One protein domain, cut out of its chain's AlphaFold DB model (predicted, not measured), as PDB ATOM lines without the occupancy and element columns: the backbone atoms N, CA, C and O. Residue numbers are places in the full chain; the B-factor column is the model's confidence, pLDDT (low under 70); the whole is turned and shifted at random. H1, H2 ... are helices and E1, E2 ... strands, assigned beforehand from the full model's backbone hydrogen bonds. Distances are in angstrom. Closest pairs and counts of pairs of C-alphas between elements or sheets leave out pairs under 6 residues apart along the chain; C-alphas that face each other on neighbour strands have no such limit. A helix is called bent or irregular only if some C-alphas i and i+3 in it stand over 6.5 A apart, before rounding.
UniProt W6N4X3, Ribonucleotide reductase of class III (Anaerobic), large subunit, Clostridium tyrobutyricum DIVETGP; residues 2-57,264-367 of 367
ATOM      1  N   HIS A   2     189.270  97.415 133.588       35.69
ATOM      2  CA  HIS A   2     188.054  97.586 134.392       35.69
ATOM      3  C   HIS A   2     187.197  98.709 133.796       35.69
ATOM      4  O   HIS A   2     187.570  99.881 133.887       35.69
ATOM      5  N   GLU A   3     186.092  98.343 133.148       46.28
ATOM      6  CA  GLU A   3     185.026  99.280 132.813       46.28
ATOM      7  C   GLU A   3     184.548  99.928 134.109       46.28
ATOM      8  O   GLU A   3     184.373  99.275 135.138       46.28
ATOM      9  N   ARG A   4     184.446 101.255 134.095       45.59
ATOM     10  CA  ARG A   4     183.882 101.990 135.219       45.59
ATOM     11  C   ARG A   4     182.391 101.673 135.229       45.59
ATOM     12  O   ARG A   4     181.703 102.130 134.322       45.59
ATOM     13  N   ASP A   5     181.927 100.964 136.255       46.31
ATOM     14  CA  ASP A   5     180.508 100.828 136.610       46.31
ATOM     15  C   ASP A   5     179.940 102.223 136.933       46.31
ATOM     16  O   ASP A   5     179.838 102.649 138.086       46.31
ATOM     17  N   LEU A   6     179.661 103.015 135.900       54.53
ATOM     18  CA  LEU A   6     178.944 104.272 136.026       54.53
ATOM     19  C   LEU A   6     177.454 103.946 136.062       54.53
ATOM     20  O   LEU A   6     176.956 103.236 135.197       54.53
ATOM     21  N   ALA A   7     176.733 104.561 136.997       53.50
ATOM     22  CA  ALA A   7     175.284 104.419 137.167       53.50
ATOM     23  C   ALA A   7     174.447 104.611 135.877       53.50
ATOM     24  O   ALA A   7     173.301 104.182 135.826       53.50
ATOM     25  N   ASN A   8     175.004 105.279 134.860       55.53
ATOM     26  CA  ASN A   8     174.300 105.700 133.646       55.53
ATOM     27  C   ASN A   8     175.001 105.258 132.349       55.53
ATOM     28  O   ASN A   8     174.792 105.886 131.313       55.53
ATOM     29  N   PHE A   9     175.907 104.277 132.392       55.25
ATOM     30  CA  PHE A   9     176.611 103.847 131.182       55.25
ATOM     31  C   PHE A   9     176.593 102.333 131.057       55.25
ATOM     32  O   PHE A   9     177.521 101.646 131.471       55.25
ATOM     33  N   ILE A  10     175.493 101.835 130.502       59.16
ATOM     34  CA  ILE A  10     175.323 100.422 130.202       59.16
ATOM     35  C   ILE A  10     175.260 100.317 128.687       59.16
ATOM     36  O   ILE A  10     174.343 100.841 128.049       59.16
ATOM     37  N   ASP A  11     176.287  99.690 128.111       70.62
ATOM     38  CA  ASP A  11     176.413  99.435 126.676       70.62
ATOM     39  C   ASP A  11     175.445  98.315 126.265       70.62
ATOM     40  O   ASP A  11     175.824  97.211 125.878       70.62
ATOM     41  N   ASN A  12     174.151  98.604 126.378       84.94
ATOM     42  CA  ASN A  12     173.087  97.775 125.845       84.94
ATOM     43  C   ASN A  12     172.630  98.325 124.472       84.94
ATOM     44  O   ASN A  12     172.900  99.485 124.130       84.94
ATOM     45  N   PRO A  13     171.940  97.518 123.642       90.31
ATOM     46  CA  PRO A  13     171.556  97.942 122.294       90.31
ATOM     47  C   PRO A  13     170.741  99.243 122.251       90.31
ATOM     48  O   PRO A  13     170.910 100.038 121.325       90.31
ATOM     49  N   ILE A  14     169.882  99.488 123.250       90.38
ATOM     50  CA  ILE A  14     169.057 100.699 123.286       90.38
ATOM     51  C   ILE A  14     169.877 101.938 123.665       90.38
ATOM     52  O   ILE A  14     169.678 102.989 123.059       90.38
ATOM     53  N   GLY A  15     170.868 101.810 124.553       89.38
ATOM     54  CA  GLY A  15     171.808 102.880 124.892       89.38
ATOM     55  C   GLY A  15     172.637 103.340 123.691       89.38
ATOM     56  O   GLY A  15     172.830 104.540 123.492       89.38
ATOM     57  N   ILE A  16     173.050 102.412 122.822       89.50
ATOM     58  CA  ILE A  16     173.750 102.744 121.572       89.50
ATOM     59  C   ILE A  16     172.836 103.564 120.648       89.50
ATOM     60  O   ILE A  16     173.238 104.627 120.169       89.50
ATOM     61  N   ILE A  17     171.603 103.102 120.412       91.06
ATOM     62  CA  ILE A  17     170.629 103.795 119.550       91.06
ATOM     63  C   ILE A  17     170.301 105.185 120.108       91.06
ATOM     64  O   ILE A  17     170.304 106.166 119.357       91.06
ATOM     65  N   GLU A  18     170.055 105.281 121.415       91.00
ATOM     66  CA  GLU A  18     169.748 106.542 122.086       91.00
ATOM     67  C   GLU A  18     170.891 107.540 121.936       91.00
ATOM     68  O   GLU A  18     170.648 108.675 121.528       91.00
ATOM     69  N   LYS A  19     172.139 107.102 122.133       90.00
ATOM     70  CA  LYS A  19     173.322 107.952 121.992       90.00
ATOM     71  C   LYS A  19     173.423 108.561 120.595       90.00
ATOM     72  O   LYS A  19     173.625 109.772 120.472       90.00
ATOM     73  N   TYR A  20     173.255 107.757 119.542       92.25
ATOM     74  CA  TYR A  20     173.281 108.257 118.162       92.25
ATOM     75  C   TYR A  20     172.111 109.207 117.872       92.25
ATOM     76  O   TYR A  20     172.311 110.270 117.274       92.25
ATOM     77  N   GLY A  21     170.900 108.859 118.320       93.94
ATOM     78  CA  GLY A  21     169.708 109.693 118.163       93.94
ATOM     79  C   GLY A  21     169.844 111.041 118.876       93.94
ATOM     80  O   GLY A  21     169.658 112.090 118.256       93.94
ATOM     81  N   SER A  22     170.249 111.019 120.146       94.00
ATOM     82  CA  SER A  22     170.471 112.190 120.998       94.00
ATOM     83  C   SER A  22     171.534 113.114 120.407       94.00
ATOM     84  O   SER A  22     171.296 114.313 120.262       94.00
ATOM     85  N   GLN A  23     172.679 112.582 119.962       94.75
ATOM     86  CA  GLN A  23     173.729 113.390 119.330       94.75
ATOM     87  C   GLN A  23     173.250 114.074 118.046       94.75
ATOM     88  O   GLN A  23     173.457 115.280 117.879       94.75
ATOM     89  N   LYS A  24     172.576 113.338 117.154       97.19
ATOM     90  CA  LYS A  24     172.046 113.904 115.907       97.19
ATOM     91  C   LYS A  24     170.981 114.966 116.183       97.19
ATOM     92  O   LYS A  24     170.974 116.012 115.534       97.19
ATOM     93  N   TYR A  25     170.116 114.732 117.168       97.69
ATOM     94  CA  TYR A  25     169.062 115.676 117.526       97.69
ATOM     95  C   TYR A  25     169.610 116.949 118.179       97.69
ATOM     96  O   TYR A  25     169.186 118.044 117.817       97.69
ATOM     97  N   LYS A  26     170.629 116.845 119.046       98.06
ATOM     98  CA  LYS A  26     171.345 118.010 119.603       98.06
ATOM     99  C   LYS A  26     171.887 118.923 118.504       98.06
ATOM    100  O   LYS A  26     171.703 120.135 118.573       98.06
ATOM    101  N   GLN A  27     172.501 118.342 117.471       97.75
ATOM    102  CA  GLN A  27     173.002 119.101 116.321       97.75
ATOM    103  C   GLN A  27     171.871 119.787 115.555       97.75
ATOM    104  O   GLN A  27     171.968 120.975 115.252       97.75
ATOM    105  N   TYR A  28     170.772 119.074 115.293       98.38
ATOM    106  CA  TYR A  28     169.592 119.667 114.667       98.38
ATOM    107  C   TYR A  28     169.068 120.870 115.466       98.38
ATOM    108  O   TYR A  28     168.826 121.926 114.882       98.38
ATOM    109  N   LEU A  29     168.954 120.741 116.789       98.38
ATOM    110  CA  LEU A  29     168.441 121.798 117.658       98.38
ATOM    111  C   LEU A  29     169.315 123.053 117.637       98.38
ATOM    112  O   LEU A  29     168.777 124.149 117.496       98.38
ATOM    113  N   LEU A  30     170.639 122.906 117.733       98.19
ATOM    114  CA  LEU A  30     171.566 124.044 117.719       98.19
ATOM    115  C   LEU A  30     171.537 124.817 116.396       98.19
ATOM    116  O   LEU A  30     171.658 126.040 116.412       98.19
ATOM    117  N   HIS A  31     171.345 124.125 115.273       97.38
ATOM    118  CA  HIS A  31     171.422 124.741 113.946       97.38
ATOM    119  C   HIS A  31     170.069 125.201 113.389       97.38
ATOM    120  O   HIS A  31     170.048 126.069 112.522       97.38
ATOM    121  N   ASN A  32     168.949 124.628 113.850       97.69
ATOM    122  CA  ASN A  32     167.638 124.838 113.216       97.69
ATOM    123  C   ASN A  32     166.543 125.339 114.165       97.69
ATOM    124  O   ASN A  32     165.524 125.833 113.691       97.69
ATOM    125  N   VAL A  33     166.705 125.190 115.485       97.62
ATOM    126  CA  VAL A  33     165.647 125.517 116.461       97.62
ATOM    127  C   VAL A  33     166.079 126.622 117.412       97.62
ATOM    128  O   VAL A  33     165.310 127.536 117.703       97.62
ATOM    129  N   ILE A  34     167.298 126.539 117.933       98.38
ATOM    130  CA  ILE A  34     167.828 127.506 118.886       98.38
ATOM    131  C   ILE A  34     168.386 128.700 118.102       98.38
ATOM    132  O   ILE A  34     169.155 128.500 117.163       98.38
ATOM    133  N   PRO A  35     168.044 129.948 118.481       98.38
ATOM    134  CA  PRO A  35     168.609 131.128 117.841       98.38
ATOM    135  C   PRO A  35     170.139 131.089 117.835       98.38
ATOM    136  O   PRO A  35     170.756 130.882 118.881       98.38
ATOM    137  N   GLU A  36     170.743 131.373 116.678       98.19
ATOM    138  CA  GLU A  36     172.186 131.234 116.419       98.19
ATOM    139  C   GLU A  36     173.061 131.866 117.513       98.19
ATOM    140  O   GLU A  36     174.055 131.293 117.956       98.19
ATOM    141  N   LYS A  37     172.653 133.038 118.013       97.94
ATOM    142  CA  LYS A  37     173.319 133.727 119.123       97.94
ATOM    143  C   LYS A  37     173.482 132.830 120.355       97.94
ATOM    144  O   LYS A  37     174.544 132.837 120.970       97.94
ATOM    145  N   PHE A  38     172.439 132.102 120.748       98.31
ATOM    146  CA  PHE A  38     172.466 131.241 121.928       98.31
ATOM    147  C   PHE A  38     173.194 129.924 121.654       98.31
ATOM    148  O   PHE A  38     173.944 129.476 122.523       98.31
ATOM    149  N   SER A  39     173.057 129.364 120.450       98.31
ATOM    150  CA  SER A  39     173.832 128.194 120.013       98.31
ATOM    151  C   SER A  39     175.333 128.473 120.088       98.31
ATOM    152  O   SER A  39     176.059 127.750 120.765       98.31
ATOM    153  N   LYS A  40     175.781 129.624 119.572       98.19
ATOM    154  CA  LYS A  40     177.177 130.073 119.684       98.19
ATOM    155  C   LYS A  40     177.637 130.252 121.128       98.19
ATOM    156  O   LYS A  40     178.798 130.000 121.437       98.19
ATOM    157  N   MET A  41     176.772 130.712 122.034       98.12
ATOM    158  CA  MET A  41     177.133 130.821 123.456       98.12
ATOM    159  C   MET A  41     177.328 129.445 124.108       98.12
ATOM    160  O   MET A  41     178.188 129.316 124.983       98.12
ATOM    161  N   HIS A  42     176.551 128.444 123.689       98.00
ATOM    162  CA  HIS A  42     176.705 127.057 124.119       98.00
ATOM    163  C   HIS A  42     177.997 126.433 123.575       98.00
ATOM    164  O   HIS A  42     178.805 125.916 124.343       98.00
ATOM    165  N   GLU A  43     178.237 126.559 122.270       96.88
ATOM    166  CA  GLU A  43     179.418 126.019 121.584       96.88
ATOM    167  C   GLU A  43     180.723 126.634 122.104       96.88
ATOM    168  O   GLU A  43     181.689 125.920 122.373       96.88
ATOM    169  N   ASN A  44     180.724 127.947 122.359       96.00
ATOM    170  CA  ASN A  44     181.858 128.661 122.954       96.00
ATOM    171  C   ASN A  44     181.958 128.499 124.480       96.00
ATOM    172  O   ASN A  44     182.765 129.173 125.120       96.00
ATOM    173  N   ARG A  45     181.133 127.632 125.084       96.25
ATOM    174  CA  ARG A  45     181.157 127.293 126.517       96.25
ATOM    175  C   ARG A  45     180.994 128.495 127.454       96.25
ATOM    176  O   ARG A  45     181.439 128.442 128.600       96.25
ATOM    177  N   ILE A  46     180.343 129.562 126.988       97.12
ATOM    178  CA  ILE A  46     179.972 130.723 127.816       97.12
ATOM    179  C   ILE A  46     178.843 130.320 128.771       97.12
ATOM    180  O   ILE A  46     178.838 130.682 129.950       97.12
ATOM    181  N   LEU A  47     177.895 129.538 128.258       97.56
ATOM    182  CA  LEU A  47     176.873 128.859 129.038       97.56
ATOM    183  C   LEU A  47     176.713 127.418 128.557       97.56
ATOM    184  O   LEU A  47     177.176 127.046 127.484       97.56
ATOM    185  N   TRP A  48     176.025 126.610 129.348       98.19
ATOM    186  CA  TRP A  48     175.677 125.237 129.028       98.19
ATOM    187  C   TRP A  48     174.159 125.072 129.031       98.19
ATOM    188  O   TRP A  48     173.500 125.438 130.009       98.19
ATOM    189  N   ILE A  49     173.617 124.530 127.939       98.19
ATOM    190  CA  ILE A  49     172.202 124.184 127.814       98.19
ATOM    191  C   ILE A  49     172.055 122.748 128.311       98.19
ATOM    192  O   ILE A  49     172.588 121.827 127.694       98.19
ATOM    193  N   HIS A  50     171.375 122.566 129.442       96.50
ATOM    194  CA  HIS A  50     171.130 121.232 129.995       96.50
ATOM    195  C   HIS A  50     170.025 120.514 129.235       96.50
ATOM    196  O   HIS A  50     169.078 121.152 128.757       96.50
ATOM    197  N   ASP A  51     170.150 119.187 129.175       94.88
ATOM    198  CA  ASP A  51     169.184 118.296 128.531       94.88
ATOM    199  C   ASP A  51     168.824 118.779 127.122       94.88
ATOM    200  O   ASP A  51     167.650 118.924 126.772       94.88
ATOM    201  N   LEU A  52     169.849 119.137 126.342       97.38
ATOM    202  CA  LEU A  52     169.683 119.741 125.026       97.38
ATOM    203  C   LEU A  52     168.849 118.841 124.108       97.38
ATOM    204  O   LEU A  52     167.994 119.346 123.404       97.38
ATOM    205  N   GLU A  53     169.006 117.523 124.171       95.75
ATOM    206  CA  GLU A  53     168.178 116.553 123.440       95.75
ATOM    207  C   GLU A  53     166.677 116.638 123.764       95.75
ATOM    208  O   GLU A  53     165.855 116.200 122.966       95.75
ATOM    209  N   TYR A  54     166.305 117.233 124.898       96.44
ATOM    210  CA  TYR A  54     164.921 117.415 125.337       96.44
ATOM    211  C   TYR A  54     164.429 118.860 125.187       96.44
ATOM    212  O   TYR A  54     163.334 119.184 125.657       96.44
ATOM    213  N   TYR A  55     165.214 119.738 124.550       97.81
ATOM    214  CA  TYR A  55     165.014 121.191 124.557       97.81
ATOM    215  C   TYR A  55     163.580 121.623 124.220       97.81
ATOM    216  O   TYR A  55     162.985 122.406 124.956       97.81
ATOM    217  N   ASN A  56     163.018 121.083 123.142       96.25
ATOM    218  CA  ASN A  56     161.669 121.356 122.639       96.25
ATOM    219  C   ASN A  56     160.730 120.141 122.770       96.25
ATOM    220  O   ASN A  56     159.727 120.080 122.063       96.25
ATOM    221  N   LEU A  57     161.064 119.168 123.624       96.06
ATOM    222  CA  LEU A  57     160.272 117.947 123.803       96.06
ATOM    223  C   LEU A  57     159.568 117.912 125.155       96.06
ATOM    224  O   LEU A  57     158.405 117.525 125.228       96.06
ATOM    225  N   CYS A 264     166.742 124.487 132.896       96.25
ATOM    226  CA  CYS A 264     167.888 125.121 133.506       96.25
ATOM    227  C   CYS A 264     169.027 125.306 132.500       96.25
ATOM    228  O   CYS A 264     169.150 124.584 131.508       96.25
ATOM    229  N   ILE A 265     169.876 126.287 132.779       97.62
ATOM    230  CA  ILE A 265     171.160 126.502 132.109       97.62
ATOM    231  C   ILE A 265     172.233 126.698 133.177       97.62
ATOM    232  O   ILE A 265     171.919 127.075 134.307       97.62
ATOM    233  N   THR A 266     173.498 126.498 132.820       98.44
ATOM    234  CA  THR A 266     174.631 126.856 133.688       98.44
ATOM    235  C   THR A 266     175.517 127.886 133.011       98.44
ATOM    236  O   THR A 266     175.953 127.680 131.886       98.44
ATOM    237  N   ILE A 267     175.830 128.976 133.704       98.69
ATOM    238  CA  ILE A 267     176.839 129.952 133.290       98.69
ATOM    239  C   ILE A 267     178.229 129.456 133.706       98.69
ATOM    240  O   ILE A 267     178.441 129.054 134.852       98.69
ATOM    241  N   ASN A 268     179.187 129.514 132.784       98.25
ATOM    242  CA  ASN A 268     180.582 129.179 133.049       98.25
ATOM    243  C   ASN A 268     181.332 130.433 133.531       98.25
ATOM    244  O   ASN A 268     181.783 131.242 132.717       98.25
ATOM    245  N   LEU A 269     181.432 130.626 134.851       98.19
ATOM    246  CA  LEU A 269     182.083 131.816 135.412       98.19
ATOM    247  C   LEU A 269     183.576 131.903 135.051       98.19
ATOM    248  O   LEU A 269     183.997 132.998 134.675       98.19
ATOM    249  N   PRO A 270     184.364 130.806 135.075       96.50
ATOM    250  CA  PRO A 270     185.766 130.837 134.655       96.50
ATOM    251  C   PRO A 270     185.957 131.340 133.226       96.50
ATOM    252  O   PRO A 270     186.831 132.164 132.977       96.50
ATOM    253  N   GLN A 271     185.102 130.914 132.291       96.25
ATOM    254  CA  GLN A 271     185.172 131.385 130.905       96.25
ATOM    255  C   GLN A 271     184.954 132.900 130.813       96.25
ATOM    256  O   GLN A 271     185.652 133.589 130.073       96.25
ATOM    257  N   ILE A 272     183.994 133.437 131.571       96.81
ATOM    258  CA  ILE A 272     183.740 134.883 131.605       96.81
ATOM    259  C   ILE A 272     184.930 135.611 132.237       96.81
ATOM    260  O   ILE A 272     185.352 136.641 131.711       96.81
ATOM    261  N   ALA A 273     185.492 135.070 133.320       95.38
ATOM    262  CA  ALA A 273     186.666 135.613 133.994       95.38
ATOM    263  C   ALA A 273     187.881 135.702 133.061       95.38
ATOM    264  O   ALA A 273     188.478 136.767 132.962       95.38
ATOM    265  N   MET A 274     188.188 134.642 132.303       93.69
ATOM    266  CA  MET A 274     189.291 134.631 131.325       93.69
ATOM    267  C   MET A 274     189.136 135.683 130.220       93.69
ATOM    268  O   MET A 274     190.123 136.173 129.683       93.69
ATOM    269  N   LEU A 275     187.897 136.034 129.868       93.50
ATOM    270  CA  LEU A 275     187.593 137.059 128.866       93.50
ATOM    271  C   LEU A 275     187.556 138.482 129.452       93.50
ATOM    272  O   LEU A 275     187.275 139.435 128.718       93.50
ATOM    273  N   SER A 276     187.772 138.631 130.759       94.81
ATOM    274  CA  SER A 276     187.648 139.893 131.483       94.81
ATOM    275  C   SER A 276     189.011 140.453 131.868       94.81
ATOM    276  O   SER A 276     189.907 139.718 132.256       94.81
ATOM    277  N   THR A 277     189.160 141.775 131.791       91.62
ATOM    278  CA  THR A 277     190.409 142.464 132.165       91.62
ATOM    279  C   THR A 277     190.466 142.849 133.641       91.62
ATOM    280  O   THR A 277     191.546 142.989 134.202       91.62
ATOM    281  N   ASN A 278     189.307 143.060 134.266       90.62
ATOM    282  CA  ASN A 278     189.157 143.439 135.667       90.62
ATOM    283  C   ASN A 278     187.755 143.052 136.177       90.62
ATOM    284  O   ASN A 278     186.907 142.572 135.414       90.62
ATOM    285  N   ILE A 279     187.504 143.274 137.471       92.94
ATOM    286  CA  ILE A 279     186.237 142.919 138.124       92.94
ATOM    287  C   ILE A 279     185.028 143.652 137.527       92.94
ATOM    288  O   ILE A 279     183.976 143.046 137.339       92.94
ATOM    289  N   GLU A 280     185.169 144.925 137.156       95.38
ATOM    290  CA  GLU A 280     184.079 145.703 136.555       95.38
ATOM    291  C   GLU A 280     183.682 145.132 135.188       95.38
ATOM    292  O   GLU A 280     182.498 144.926 134.904       95.38
ATOM    293  N   ASN A 281     184.675 144.789 134.360       95.50
ATOM    294  CA  ASN A 281     184.455 144.147 133.070       95.50
ATOM    295  C   ASN A 281     183.821 142.758 133.229       95.50
ATOM    296  O   ASN A 281     182.907 142.419 132.472       95.50
ATOM    297  N   PHE A 282     184.247 141.990 134.237       96.19
ATOM    298  CA  PHE A 282     183.642 140.702 134.574       96.19
ATOM    299  C   PHE A 282     182.169 140.843 134.950       96.19
ATOM    300  O   PHE A 282     181.327 140.167 134.362       96.19
ATOM    301  N   LEU A 283     181.833 141.751 135.870       97.00
ATOM    302  CA  LEU A 283     180.451 141.981 136.301       97.00
ATOM    303  C   LEU A 283     179.570 142.458 135.139       97.00
ATOM    304  O   LEU A 283     178.438 141.989 134.985       97.00
ATOM    305  N   TYR A 284     180.097 143.324 134.270       97.69
ATOM    306  CA  TYR A 284     179.398 143.755 133.058       97.69
ATOM    307  C   TYR A 284     179.116 142.583 132.104       97.69
ATOM    308  O   TYR A 284     177.978 142.406 131.650       97.69
ATOM    309  N   ARG A 285     180.123 141.748 131.816       97.44
ATOM    310  CA  ARG A 285     179.960 140.560 130.961       97.44
ATOM    311  C   ARG A 285     178.998 139.557 131.583       97.44
ATOM    312  O   ARG A 285     178.106 139.081 130.882       97.44
ATOM    313  N   LEU A 286     179.129 139.290 132.881       98.06
ATOM    314  CA  LEU A 286     178.253 138.396 133.630       98.06
ATOM    315  C   LEU A 286     176.797 138.856 133.540       98.06
ATOM    316  O   LEU A 286     175.943 138.059 133.162       98.06
ATOM    317  N   LYS A 287     176.515 140.146 133.759       98.25
ATOM    318  CA  LYS A 287     175.164 140.711 133.608       98.25
ATOM    319  C   LYS A 287     174.602 140.488 132.201       98.25
ATOM    320  O   LYS A 287     173.440 140.110 132.049       98.25
ATOM    321  N   LYS A 288     175.430 140.668 131.165       98.06
ATOM    322  CA  LYS A 288     175.048 140.405 129.768       98.06
ATOM    323  C   LYS A 288     174.735 138.927 129.530       98.06
ATOM    324  O   LYS A 288     173.743 138.615 128.872       98.06
ATOM    325  N   VAL A 289     175.557 138.020 130.060       98.25
ATOM    326  CA  VAL A 289     175.336 136.571 129.949       98.25
ATOM    327  C   VAL A 289     174.069 136.166 130.696       98.25
ATOM    328  O   VAL A 289     173.237 135.505 130.092       98.25
ATOM    329  N   MET A 290     173.852 136.641 131.925       98.38
ATOM    330  CA  MET A 290     172.629 136.390 132.701       98.38
ATOM    331  C   MET A 290     171.364 136.831 131.955       98.38
ATOM    332  O   MET A 290     170.397 136.075 131.890       98.38
ATOM    333  N   TYR A 291     171.373 138.021 131.343       98.44
ATOM    334  CA  TYR A 291     170.243 138.489 130.537       98.44
ATOM    335  C   TYR A 291     169.978 137.574 129.332       98.44
ATOM    336  O   TYR A 291     168.840 137.178 129.082       98.44
ATOM    337  N   ASN A 292     171.027 137.188 128.602       98.44
ATOM    338  CA  ASN A 292     170.895 136.262 127.475       98.44
ATOM    339  C   ASN A 292     170.422 134.873 127.923       98.44
ATOM    340  O   ASN A 292     169.608 134.263 127.239       98.44
ATOM    341  N   SER A 293     170.885 134.393 129.077       98.56
ATOM    342  CA  SER A 293     170.424 133.150 129.687       98.56
ATOM    343  C   SER A 293     168.935 133.193 130.019       98.56
ATOM    344  O   SER A 293     168.229 132.235 129.719       98.56
ATOM    345  N   ALA A 294     168.438 134.303 130.574       98.44
ATOM    346  CA  ALA A 294     167.009 134.486 130.818       98.44
ATOM    347  C   ALA A 294     166.206 134.447 129.507       98.44
ATOM    348  O   ALA A 294     165.221 133.722 129.417       98.44
ATOM    349  N   LYS A 295     166.673 135.136 128.455       98.62
ATOM    350  CA  LYS A 295     166.027 135.106 127.130       98.62
ATOM    351  C   LYS A 295     166.045 133.732 126.466       98.62
ATOM    352  O   LYS A 295     165.070 133.359 125.820       98.62
ATOM    353  N   LEU A 296     167.110 132.960 126.656       98.50
ATOM    354  CA  LEU A 296     167.176 131.579 126.190       98.50
ATOM    355  C   LEU A 296     166.169 130.680 126.928       98.50
ATOM    356  O   LEU A 296     165.470 129.888 126.299       98.50
ATOM    357  N   LEU A 297     166.062 130.824 128.250       98.56
ATOM    358  CA  LEU A 297     165.083 130.090 129.055       98.56
ATOM    359  C   LEU A 297     163.640 130.466 128.683       98.56
ATOM    360  O   LEU A 297     162.807 129.576 128.542       98.56
ATOM    361  N   GLU A 298     163.353 131.755 128.460       98.25
ATOM    362  CA  GLU A 298     162.059 132.227 127.942       98.25
ATOM    363  C   GLU A 298     161.748 131.608 126.574       98.25
ATOM    364  O   GLU A 298     160.653 131.092 126.368       98.25
ATOM    365  N   HIS A 299     162.714 131.595 125.648       98.56
ATOM    366  CA  HIS A 299     162.536 130.968 124.338       98.56
ATOM    367  C   HIS A 299     162.155 129.490 124.472       98.56
ATOM    368  O   HIS A 299     161.202 129.034 123.841       98.56
ATOM    369  N   ARG A 300     162.885 128.731 125.301       98.25
ATOM    370  CA  ARG A 300     162.561 127.323 125.568       98.25
ATOM    371  C   ARG A 300     161.163 127.182 126.169       98.25
ATOM    372  O   ARG A 300     160.386 126.354 125.707       98.25
ATOM    373  N   PHE A 301     160.831 128.010 127.157       98.56
ATOM    374  CA  PHE A 301     159.528 128.011 127.816       98.56
ATOM    375  C   PHE A 301     158.375 128.217 126.826       98.56
ATOM    376  O   PHE A 301     157.466 127.389 126.770       98.56
ATOM    377  N   TYR A 302     158.422 129.271 126.007       98.44
ATOM    378  CA  TYR A 302     157.376 129.534 125.014       98.44
ATOM    379  C   TYR A 302     157.342 128.466 123.919       98.44
ATOM    380  O   TYR A 302     156.258 128.077 123.491       98.44
ATOM    381  N   GLY A 303     158.501 127.928 123.524       97.69
ATOM    382  CA  GLY A 303     158.580 126.788 122.613       97.69
ATOM    383  C   GLY A 303     157.800 125.578 123.130       97.69
ATOM    384  O   GLY A 303     156.985 125.028 122.397       97.69
ATOM    385  N   LEU A 304     157.976 125.219 124.407       97.81
ATOM    386  CA  LEU A 304     157.214 124.140 125.046       97.81
ATOM    387  C   LEU A 304     155.719 124.471 125.161       97.81
ATOM    388  O   LEU A 304     154.886 123.592 124.962       97.81
ATOM    389  N   CYS A 305     155.368 125.726 125.454       97.62
ATOM    390  CA  CYS A 305     153.971 126.153 125.566       97.62
ATOM    391  C   CYS A 305     153.213 126.117 124.230       97.62
ATOM    392  O   CYS A 305     151.992 125.978 124.238       97.62
ATOM    393  N   ASN A 306     153.925 126.232 123.105       96.88
ATOM    394  CA  ASN A 306     153.355 126.206 121.756       96.88
ATOM    395  C   ASN A 306     153.201 124.789 121.183       96.88
ATOM    396  O   ASN A 306     152.655 124.626 120.092       96.88
ATOM    397  N   LEU A 307     153.684 123.760 121.886       96.81
ATOM    398  CA  LEU A 307     153.469 122.377 121.477       96.81
ATOM    399  C   LEU A 307     151.980 122.009 121.579       96.81
ATOM    400  O   LEU A 307     151.254 122.571 122.404       96.81
ATOM    401  N   PRO A 308     151.508 121.024 120.795       96.06
ATOM    402  CA  PRO A 308     150.172 120.481 120.986       96.06
ATOM    403  C   PRO A 308     149.985 120.009 122.431       96.06
ATOM    404  O   PRO A 308     150.815 119.270 122.958       96.06
ATOM    405  N   THR A 309     148.866 120.362 123.067       91.69
ATOM    406  CA  THR A 309     148.563 119.957 124.453       91.69
ATOM    407  C   THR A 309     148.682 118.439 124.663       91.69
ATOM    408  O   THR A 309     149.095 117.983 125.728       91.69
ATOM    409  N   ASN A 310     148.385 117.645 123.626       92.62
ATOM    410  CA  ASN A 310     148.501 116.186 123.647       92.62
ATOM    411  C   ASN A 310     149.944 115.676 123.846       92.62
ATOM    412  O   ASN A 310     150.122 114.553 124.310       92.62
ATOM    413  N   THR A 311     150.973 116.486 123.571       94.25
ATOM    414  CA  THR A 311     152.374 116.148 123.882       94.25
ATOM    415  C   THR A 311     152.570 115.881 125.377       94.25
ATOM    416  O   THR A 311     153.342 115.006 125.749       94.25
ATOM    417  N   PHE A 312     151.805 116.559 126.240       95.94
ATOM    418  CA  PHE A 312     151.833 116.374 127.694       95.94
ATOM    419  C   PHE A 312     150.579 115.662 128.216       95.94
ATOM    420  O   PHE A 312     150.162 115.883 129.355       95.94
ATOM    421  N   LYS A 313     149.978 114.779 127.402       93.94
ATOM    422  CA  LYS A 313     148.768 114.019 127.760       93.94
ATOM    423  C   LYS A 313     148.912 113.314 129.109       93.94
ATOM    424  O   LYS A 313     148.044 113.469 129.963       93.94
ATOM    425  N   PHE A 314     150.034 112.624 129.335       93.12
ATOM    426  CA  PHE A 314     150.297 111.942 130.605       93.12
ATOM    427  C   PHE A 314     150.272 112.914 131.794       93.12
ATOM    428  O   PHE A 314     149.617 112.640 132.792       93.12
ATOM    429  N   LEU A 315     150.917 114.077 131.687       93.50
ATOM    430  CA  LEU A 315     150.924 115.081 132.754       93.50
ATOM    431  C   LEU A 315     149.509 115.597 133.068       93.50
ATOM    432  O   LEU A 315     149.144 115.752 134.234       93.50
ATOM    433  N   ILE A 316     148.723 115.859 132.021       94.19
ATOM    434  CA  ILE A 316     147.413 116.512 132.105       94.19
ATOM    435  C   ILE A 316     146.332 115.555 132.598       94.19
ATOM    436  O   ILE A 316     145.598 115.892 133.526       94.19
ATOM    437  N   GLU A 317     146.231 114.363 132.010       91.38
ATOM    438  CA  GLU A 317     145.205 113.378 132.377       91.38
ATOM    439  C   GLU A 317     145.393 112.874 133.806       91.38
ATOM    440  O   GLU A 317     144.415 112.700 134.531       91.38
ATOM    441  N   ASN A 318     146.648 112.730 134.236       91.12
ATOM    442  CA  ASN A 318     146.986 112.311 135.592       91.12
ATOM    443  C   ASN A 318     147.040 113.490 136.589       91.12
ATOM    444  O   ASN A 318     147.384 113.282 137.745       91.12
ATOM    445  N   LYS A 319     146.704 114.722 136.166       93.06
ATOM    446  CA  LYS A 319     146.649 115.938 137.008       93.06
ATOM    447  C   LYS A 319     147.933 116.224 137.802       93.06
ATOM    448  O   LYS A 319     147.894 116.803 138.886       93.06
ATOM    449  N   LEU A 320     149.092 115.872 137.253       92.88
ATOM    450  CA  LEU A 320     150.364 115.871 137.988       92.88
ATOM    451  C   LEU A 320     150.959 117.264 138.208       92.88
ATOM    452  O   LEU A 320     151.840 117.430 139.043       92.88
ATOM    453  N   TYR A 321     150.484 118.267 137.474       94.94
ATOM    454  CA  TYR A 321     150.938 119.650 137.589       94.94
ATOM    455  C   TYR A 321     149.789 120.565 138.013       94.94
ATOM    456  O   TYR A 321     148.616 120.224 137.840       94.94
ATOM    457  N   LEU A 322     150.105 121.742 138.550       94.94
ATOM    458  CA  LEU A 322     149.099 122.778 138.773       94.94
ATOM    459  C   LEU A 322     148.460 123.219 137.449       94.94
ATOM    460  O   LEU A 322     149.119 123.281 136.411       94.94
ATOM    461  N   ASN A 323     147.177 123.568 137.515       94.81
ATOM    462  CA  ASN A 323     146.367 124.086 136.411       94.81
ATOM    463  C   ASN A 323     146.144 123.136 135.217       94.81
ATOM    464  O   ASN A 323     145.788 123.585 134.123       94.81
ATOM    465  N   THR A 324     146.336 121.823 135.383       93.88
ATOM    466  CA  THR A 324     146.118 120.834 134.307       93.88
ATOM    467  C   THR A 324     144.695 120.845 133.744       93.88
ATOM    468  O   THR A 324     144.494 120.558 132.565       93.88
ATOM    469  N   GLU A 325     143.702 121.222 134.550       92.81
ATOM    470  CA  GLU A 325     142.298 121.339 134.148       92.81
ATOM    471  C   GLU A 325     142.060 122.382 133.048       92.81
ATOM    472  O   GLU A 325     141.119 122.239 132.271       92.81
ATOM    473  N   LYS A 326     142.943 123.381 132.916       90.94
ATOM    474  CA  LYS A 326     142.842 124.411 131.873       90.94
ATOM    475  C   LYS A 326     143.208 123.907 130.479       90.94
ATOM    476  O   LYS A 326     142.891 124.571 129.498       90.94
ATOM    477  N   ARG A 327     143.897 122.760 130.376       88.81
ATOM    478  CA  ARG A 327     144.357 122.157 129.105       88.81
ATOM    479  C   ARG A 327     145.137 123.124 128.195       88.81
ATOM    480  O   ARG A 327     145.157 122.968 126.976       88.81
ATOM    481  N   ASN A 328     145.822 124.089 128.805       94.19
ATOM    482  CA  ASN A 328     146.686 125.059 128.147       94.19
ATOM    483  C   ASN A 328     148.091 124.975 128.761       94.19
ATOM    484  O   ASN A 328     148.250 125.118 129.974       94.19
ATOM    485  N   LEU A 329     149.112 124.729 127.933       96.69
ATOM    486  CA  LEU A 329     150.472 124.477 128.420       96.69
ATOM    487  C   LEU A 329     151.116 125.703 129.076       96.69
ATOM    488  O   LEU A 329     151.853 125.541 130.045       96.69
ATOM    489  N   TYR A 330     150.797 126.918 128.622       97.44
ATOM    490  CA  TYR A 330     151.276 128.145 129.266       97.44
ATOM    491  C   TYR A 330     150.731 128.275 130.692       97.44
ATOM    492  O   TYR A 330     151.486 128.516 131.634       97.44
ATOM    493  N   ASP A 331     149.428 128.060 130.875       96.19
ATOM    494  CA  ASP A 331     148.792 128.128 132.190       96.19
ATOM    495  C   ASP A 331     149.292 127.069 133.179       96.19
ATOM    496  O   ASP A 331     149.269 127.312 134.391       96.19
ATOM    497  N   ILE A 332     149.737 125.926 132.659       96.31
ATOM    498  CA  ILE A 332     150.351 124.841 133.421       96.31
ATOM    499  C   ILE A 332     151.792 125.221 133.778       96.31
ATOM    500  O   ILE A 332     152.122 125.388 134.957       96.31
ATOM    501  N   PHE A 333     152.646 125.424 132.772       97.25
ATOM    502  CA  PHE A 333     154.088 125.580 132.957       97.25
ATOM    503  C   PHE A 333     154.501 126.898 133.589       97.25
ATOM    504  O   PHE A 333     155.574 126.938 134.189       97.25
ATOM    505  N   LYS A 334     153.676 127.955 133.548       96.50
ATOM    506  CA  LYS A 334     153.985 129.198 134.277       96.50
ATOM    507  C   LYS A 334     154.130 128.980 135.787       96.50
ATOM    508  O   LYS A 334     154.795 129.764 136.448       96.50
ATOM    509  N   ASN A 335     153.564 127.898 136.334       96.62
ATOM    510  CA  ASN A 335     153.782 127.516 137.731       96.62
ATOM    511  C   ASN A 335     155.173 126.912 137.983       96.62
ATOM    512  O   ASN A 335     155.562 126.756 139.138       96.62
ATOM    513  N   GLY A 336     155.923 126.539 136.952       96.19
ATOM    514  CA  GLY A 336     157.273 126.011 137.091       96.19
ATOM    515  C   GLY A 336     158.336 127.088 137.272       96.19
ATOM    516  O   GLY A 336     158.065 128.285 137.258       96.19
ATOM    517  N   THR A 337     159.578 126.647 137.444       96.50
ATOM    518  CA  THR A 337     160.745 127.532 137.543       96.50
ATOM    519  C   THR A 337     161.631 127.437 136.307       96.50
ATOM    520  O   THR A 337     161.735 126.384 135.678       96.50
ATOM    521  N   LEU A 338     162.300 128.540 135.984       96.88
ATOM    522  CA  LEU A 338     163.386 128.605 135.010       96.88
ATOM    523  C   LEU A 338     164.662 128.944 135.778       96.88
ATOM    524  O   LEU A 338     164.701 129.945 136.492       96.88
ATOM    525  N   SER A 339     165.689 128.100 135.680       95.94
ATOM    526  CA  SER A 339     166.866 128.208 136.553       95.94
ATOM    527  C   SER A 339     168.122 128.625 135.802       95.94
ATOM    528  O   SER A 339     168.546 127.975 134.848       95.94
ATOM    529  N   ILE A 340     168.769 129.676 136.304       97.75
ATOM    530  CA  ILE A 340     170.120 130.078 135.912       97.75
ATOM    531  C   ILE A 340     171.071 129.592 137.003       97.75
ATOM    532  O   ILE A 340     171.138 130.166 138.087       97.75
ATOM    533  N   GLY A 341     171.775 128.500 136.727       96.88
ATOM    534  CA  GLY A 341     172.881 128.024 137.547       96.88
ATOM    535  C   GLY A 341     174.208 128.646 137.120       96.88
ATOM    536  O   GLY A 341     174.316 129.275 136.066       96.88
ATOM    537  N   PHE A 342     175.245 128.415 137.913       97.69
ATOM    538  CA  PHE A 342     176.620 128.763 137.569       97.69
ATOM    539  C   PHE A 342     177.593 127.684 138.054       97.69
ATOM    540  O   PHE A 342     177.247 126.854 138.897       97.69
ATOM    541  N   VAL A 343     178.809 127.693 137.514       97.44
ATOM    542  CA  VAL A 343     179.913 126.825 137.943       97.44
ATOM    543  C   VAL A 343     181.224 127.604 137.972       97.44
ATOM    544  O   VAL A 343     181.376 128.585 137.244       97.44
ATOM    545  N   GLY A 344     182.157 127.159 138.817       95.62
ATOM    546  CA  GLY A 344     183.532 127.654 138.853       95.62
ATOM    547  C   GLY A 344     183.682 129.056 139.442       95.62
ATOM    548  O   GLY A 344     184.499 129.839 138.972       95.62
ATOM    549  N   LEU A 345     182.867 129.405 140.445       93.75
ATOM    550  CA  LEU A 345     182.999 130.696 141.135       93.75
ATOM    551  C   LEU A 345     184.404 130.867 141.716       93.75
ATOM    552  O   LEU A 345     184.989 131.938 141.607       93.75
ATOM    553  N   TRP A 346     184.941 129.797 142.293       90.31
ATOM    554  CA  TRP A 346     186.266 129.806 142.882       90.31
ATOM    555  C   TRP A 346     187.356 130.120 141.854       90.31
ATOM    556  O   TRP A 346     188.112 131.074 142.019       90.31
ATOM    557  N   GLU A 347     187.397 129.370 140.753       92.44
ATOM    558  CA  GLU A 347     188.364 129.570 139.672       92.44
ATOM    559  C   GLU A 347     188.197 130.947 139.014       92.44
ATOM    560  O   GLU A 347     189.185 131.596 138.677       92.44
ATOM    561  N   ALA A 348     186.961 131.437 138.873       93.62
ATOM    562  CA  ALA A 348     186.703 132.780 138.363       93.62
ATOM    563  C   ALA A 348     187.325 133.866 139.258       93.62
ATOM    564  O   ALA A 348     187.936 134.801 138.740       93.62
ATOM    565  N   LEU A 349     187.215 133.730 140.584       89.31
ATOM    566  CA  LEU A 349     187.836 134.654 141.536       89.31
ATOM    567  C   LEU A 349     189.366 134.605 141.463       89.31
ATOM    568  O   LEU A 349     189.993 135.662 141.474       89.31
ATOM    569  N   GLU A 350     189.963 133.415 141.335       88.50
ATOM    570  CA  GLU A 350     191.418 133.275 141.165       88.50
ATOM    571  C   GLU A 350     191.923 134.037 139.933       88.50
ATOM    572  O   GLU A 350     192.913 134.766 140.017       88.50
ATOM    573  N   ILE A 351     191.208 133.917 138.809       90.12
ATOM    574  CA  ILE A 351     191.547 134.592 137.551       90.12
ATOM    575  C   ILE A 351     191.411 136.114 137.687       90.12
ATOM    576  O   ILE A 351     192.332 136.845 137.333       90.12
ATOM    577  N   ILE A 352     190.279 136.608 138.204       90.25
ATOM    578  CA  ILE A 352     189.979 138.053 138.218       90.25
ATOM    579  C   ILE A 352     190.839 138.802 139.233       90.25
ATOM    580  O   ILE A 352     191.241 139.936 138.984       90.25
ATOM    581  N   LEU A 353     191.093 138.193 140.393       84.00
ATOM    582  CA  LEU A 353     191.832 138.840 141.475       84.00
ATOM    583  C   LEU A 353     193.346 138.668 141.333       84.00
ATOM    584  O   LEU A 353     194.086 139.267 142.111       84.00
ATOM    585  N   ASN A 354     193.801 137.846 140.378       77.88
ATOM    586  CA  ASN A 354     195.199 137.446 140.201       77.88
ATOM    587  C   ASN A 354     195.855 136.992 141.523       77.88
ATOM    588  O   ASN A 354     197.033 137.226 141.792       77.88
ATOM    589  N   LYS A 355     195.046 136.377 142.390       70.56
ATOM    590  CA  LYS A 355     195.424 135.860 143.705       70.56
ATOM    591  C   LYS A 355     195.052 134.391 143.751       70.56
ATOM    592  O   LYS A 355     194.007 133.988 143.246       70.56
ATOM    593  N   LYS A 356     195.865 133.590 144.437       65.44
ATOM    594  CA  LYS A 356     195.433 132.248 144.836       65.44
ATOM    595  C   LYS A 356     194.336 132.409 145.884       65.44
ATOM    596  O   LYS A 356     194.641 132.567 147.062       65.44
ATOM    597  N   ALA A 357     193.075 132.338 145.467       63.09
ATOM    598  CA  ALA A 357     191.923 132.334 146.369       63.09
ATOM    599  C   ALA A 357     192.028 131.208 147.423       63.09
ATOM    600  O   ALA A 357     191.430 131.290 148.489       63.09
ATOM    601  N   LYS A 358     192.856 130.181 147.165       64.44
ATOM    602  CA  LYS A 358     193.203 129.071 148.082       64.44
ATOM    603  C   LYS A 358     194.099 129.436 149.256       64.44
ATOM    604  O   LYS A 358     194.364 128.552 150.068       64.44
ATOM    605  N   SER A 359     194.580 130.673 149.380       69.12
ATOM    606  CA  SER A 359     195.351 131.036 150.568       69.12
ATOM    607  C   SER A 359     194.445 131.174 151.796       69.12
ATOM    608  O   SER A 359     193.306 131.636 151.727       69.12
ATOM    609  N   LYS A 360     194.971 130.772 152.958       72.69
ATOM    610  CA  LYS A 360     194.285 130.935 154.246       72.69
ATOM    611  C   LYS A 360     194.017 132.413 154.555       72.69
ATOM    612  O   LYS A 360     193.020 132.705 155.206       72.69
ATOM    613  N   GLU A 361     194.883 133.320 154.098       76.75
ATOM    614  CA  GLU A 361     194.666 134.769 154.219       76.75
ATOM    615  C   GLU A 361     193.460 135.220 153.398       76.75
ATOM    616  O   GLU A 361     192.571 135.855 153.946       76.75
ATOM    617  N   PHE A 362     193.350 134.797 152.133       72.31
ATOM    618  CA  PHE A 362     192.221 135.173 151.284       72.31
ATOM    619  C   PHE A 362     190.872 134.782 151.898       72.31
ATOM    620  O   PHE A 362     189.939 135.581 151.898       72.31
ATOM    621  N   ILE A 363     190.781 133.568 152.452       74.12
ATOM    622  CA  ILE A 363     189.571 133.084 153.132       74.12
ATOM    623  C   ILE A 363     189.268 133.930 154.373       74.12
ATOM    624  O   ILE A 363     188.125 134.325 154.569       74.12
ATOM    625  N   LYS A 364     190.279 134.221 155.201       75.94
ATOM    626  CA  LYS A 364     190.112 135.041 156.409       75.94
ATOM    627  C   LYS A 364     189.689 136.477 156.109       75.94
ATOM    628  O   LYS A 364     188.965 137.055 156.904       75.94
ATOM    629  N   ASP A 365     190.142 137.035 154.995       76.94
ATOM    630  CA  ASP A 365     189.863 138.425 154.634       76.94
ATOM    631  C   ASP A 365     188.455 138.615 154.027       76.94
ATOM    632  O   ASP A 365     188.041 139.750 153.803       76.94
ATOM    633  N   ASN A 366     187.733 137.526 153.711       67.94
ATOM    634  CA  ASN A 366     186.473 137.565 152.946       67.94
ATOM    635  C   ASN A 366     185.321 136.713 153.532       67.94
ATOM    636  O   ASN A 366     184.260 136.641 152.905       67.94
ATOM    637  N   ILE A 367     185.506 136.064 154.688       59.72
ATOM    638  CA  ILE A 367     184.452 135.413 155.499       59.72
ATOM    639  C   ILE A 367     184.318 136.199 156.794       59.72
ATOM    640  O   ILE A 367     183.160 136.474 157.184       59.72
TER     641      ILE A 367
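What this domain is: This is residues 2 to 57 and 264 to 367 of the 367 residues of the protein "Ribonucleotide reductase of class III (Anaerobic), large subunit" of Clostridium tyrobutyricum DIVETGP (UniProt W6N4X3). One long helix, H4, covers one face of a small three-stranded sheet, with H3 and H7 packed together at its beginning and H6 at its end, where H5 lies just beyond. H1 is an arm leading away from this elongated body, and residues 2 to 20 stick out freely; residues 359 to 367, with H8, stick out past H7. The 160 printed residues hold eight named helices and three named strands in the order H1 H2 E1 E2 H3 H4 H5 H6 E3 H7 H8; the mixed sheet runs E1, E2, E3, and the class is mostly helix. The whole is loose, with a radius of gyration of the C-alphas of 20.1 A and spans of 58 by 46 by 32 A.

Where its parts are: H1, residues 13 to 32, starts at C-alpha 13 (171.556, 97.942, 122.294) and is 28.7 A long. H2 is residues 36 to 43 and E1 residues 47 to 49. After the cut come E2, residues 264 to 268, 13.3 A, and H3, residues 269 to 274. H4, residues 279 to 305, runs 38.5 A from C-alpha 279 (186.237, 142.919, 138.124) to C-alpha 305 (153.971, 126.153, 125.566). H5 is residues 309 to 317, H6 329 to 333, E3 337 to 343, 19.2 A, H7 345 to 353, and H8 360 to 364, ending at C-alpha 364 (190.112, 135.041, 156.409). H5 is irregular: C-alphas 311 and 314 are 8.2 A apart.

How they stand to each other: E1 and E2 are antiparallel, with N 48 and O 266 2.8 A apart; E2 and E3 are parallel, with N 267 and O 341 2.8 A apart. E2, H3 to H6 and E3 form a strand-helix-strand unit, parallel neighbour strands with helices between. H4 and H2 are on the same face, making two layers, helices on one face of a sheet. H4 lies over E2 and E3 at a height of 8.8 A, along the strands; H2 is over none, at 6.2 A. H4 is the hub, touching three helices. H3 and H4 form a helical hairpin, closest at the C-alphas of Ala 273 and Phe 282, 5.9 A. H3 touches H7, closest at the C-alphas of Pro 270 and Ala 348, 4.3 A. H4 touches H6 with residues 301 to 305 alone, closest at the C-alphas of Cys 305 and Leu 329, 4.8 A. H4 and H7 only just touch, with 3 pairs of C-alphas within 8 A, only at their ends, closest at the C-alphas of Ile 279 and Ile 352, 6.1 A. Each O i to N i+4 pair is within hydrogen-bond range in H1, H2, H3, H4, H6, H7 and H8; H5 has 2 of 5, and 4 of 6 O i to N i+3 pairs.

The domain as a whole: The C-alphas of Asn 310 and Glu 361 are the farthest apart, 58.4 A. Residues 58 to 263 are not printed, and C-alphas 57 and 264 are 14.3 A apart. The link from H5 to H6 is long. Residues 2 to 10, 356 to 359 and 366 to 367 have pLDDT under 70.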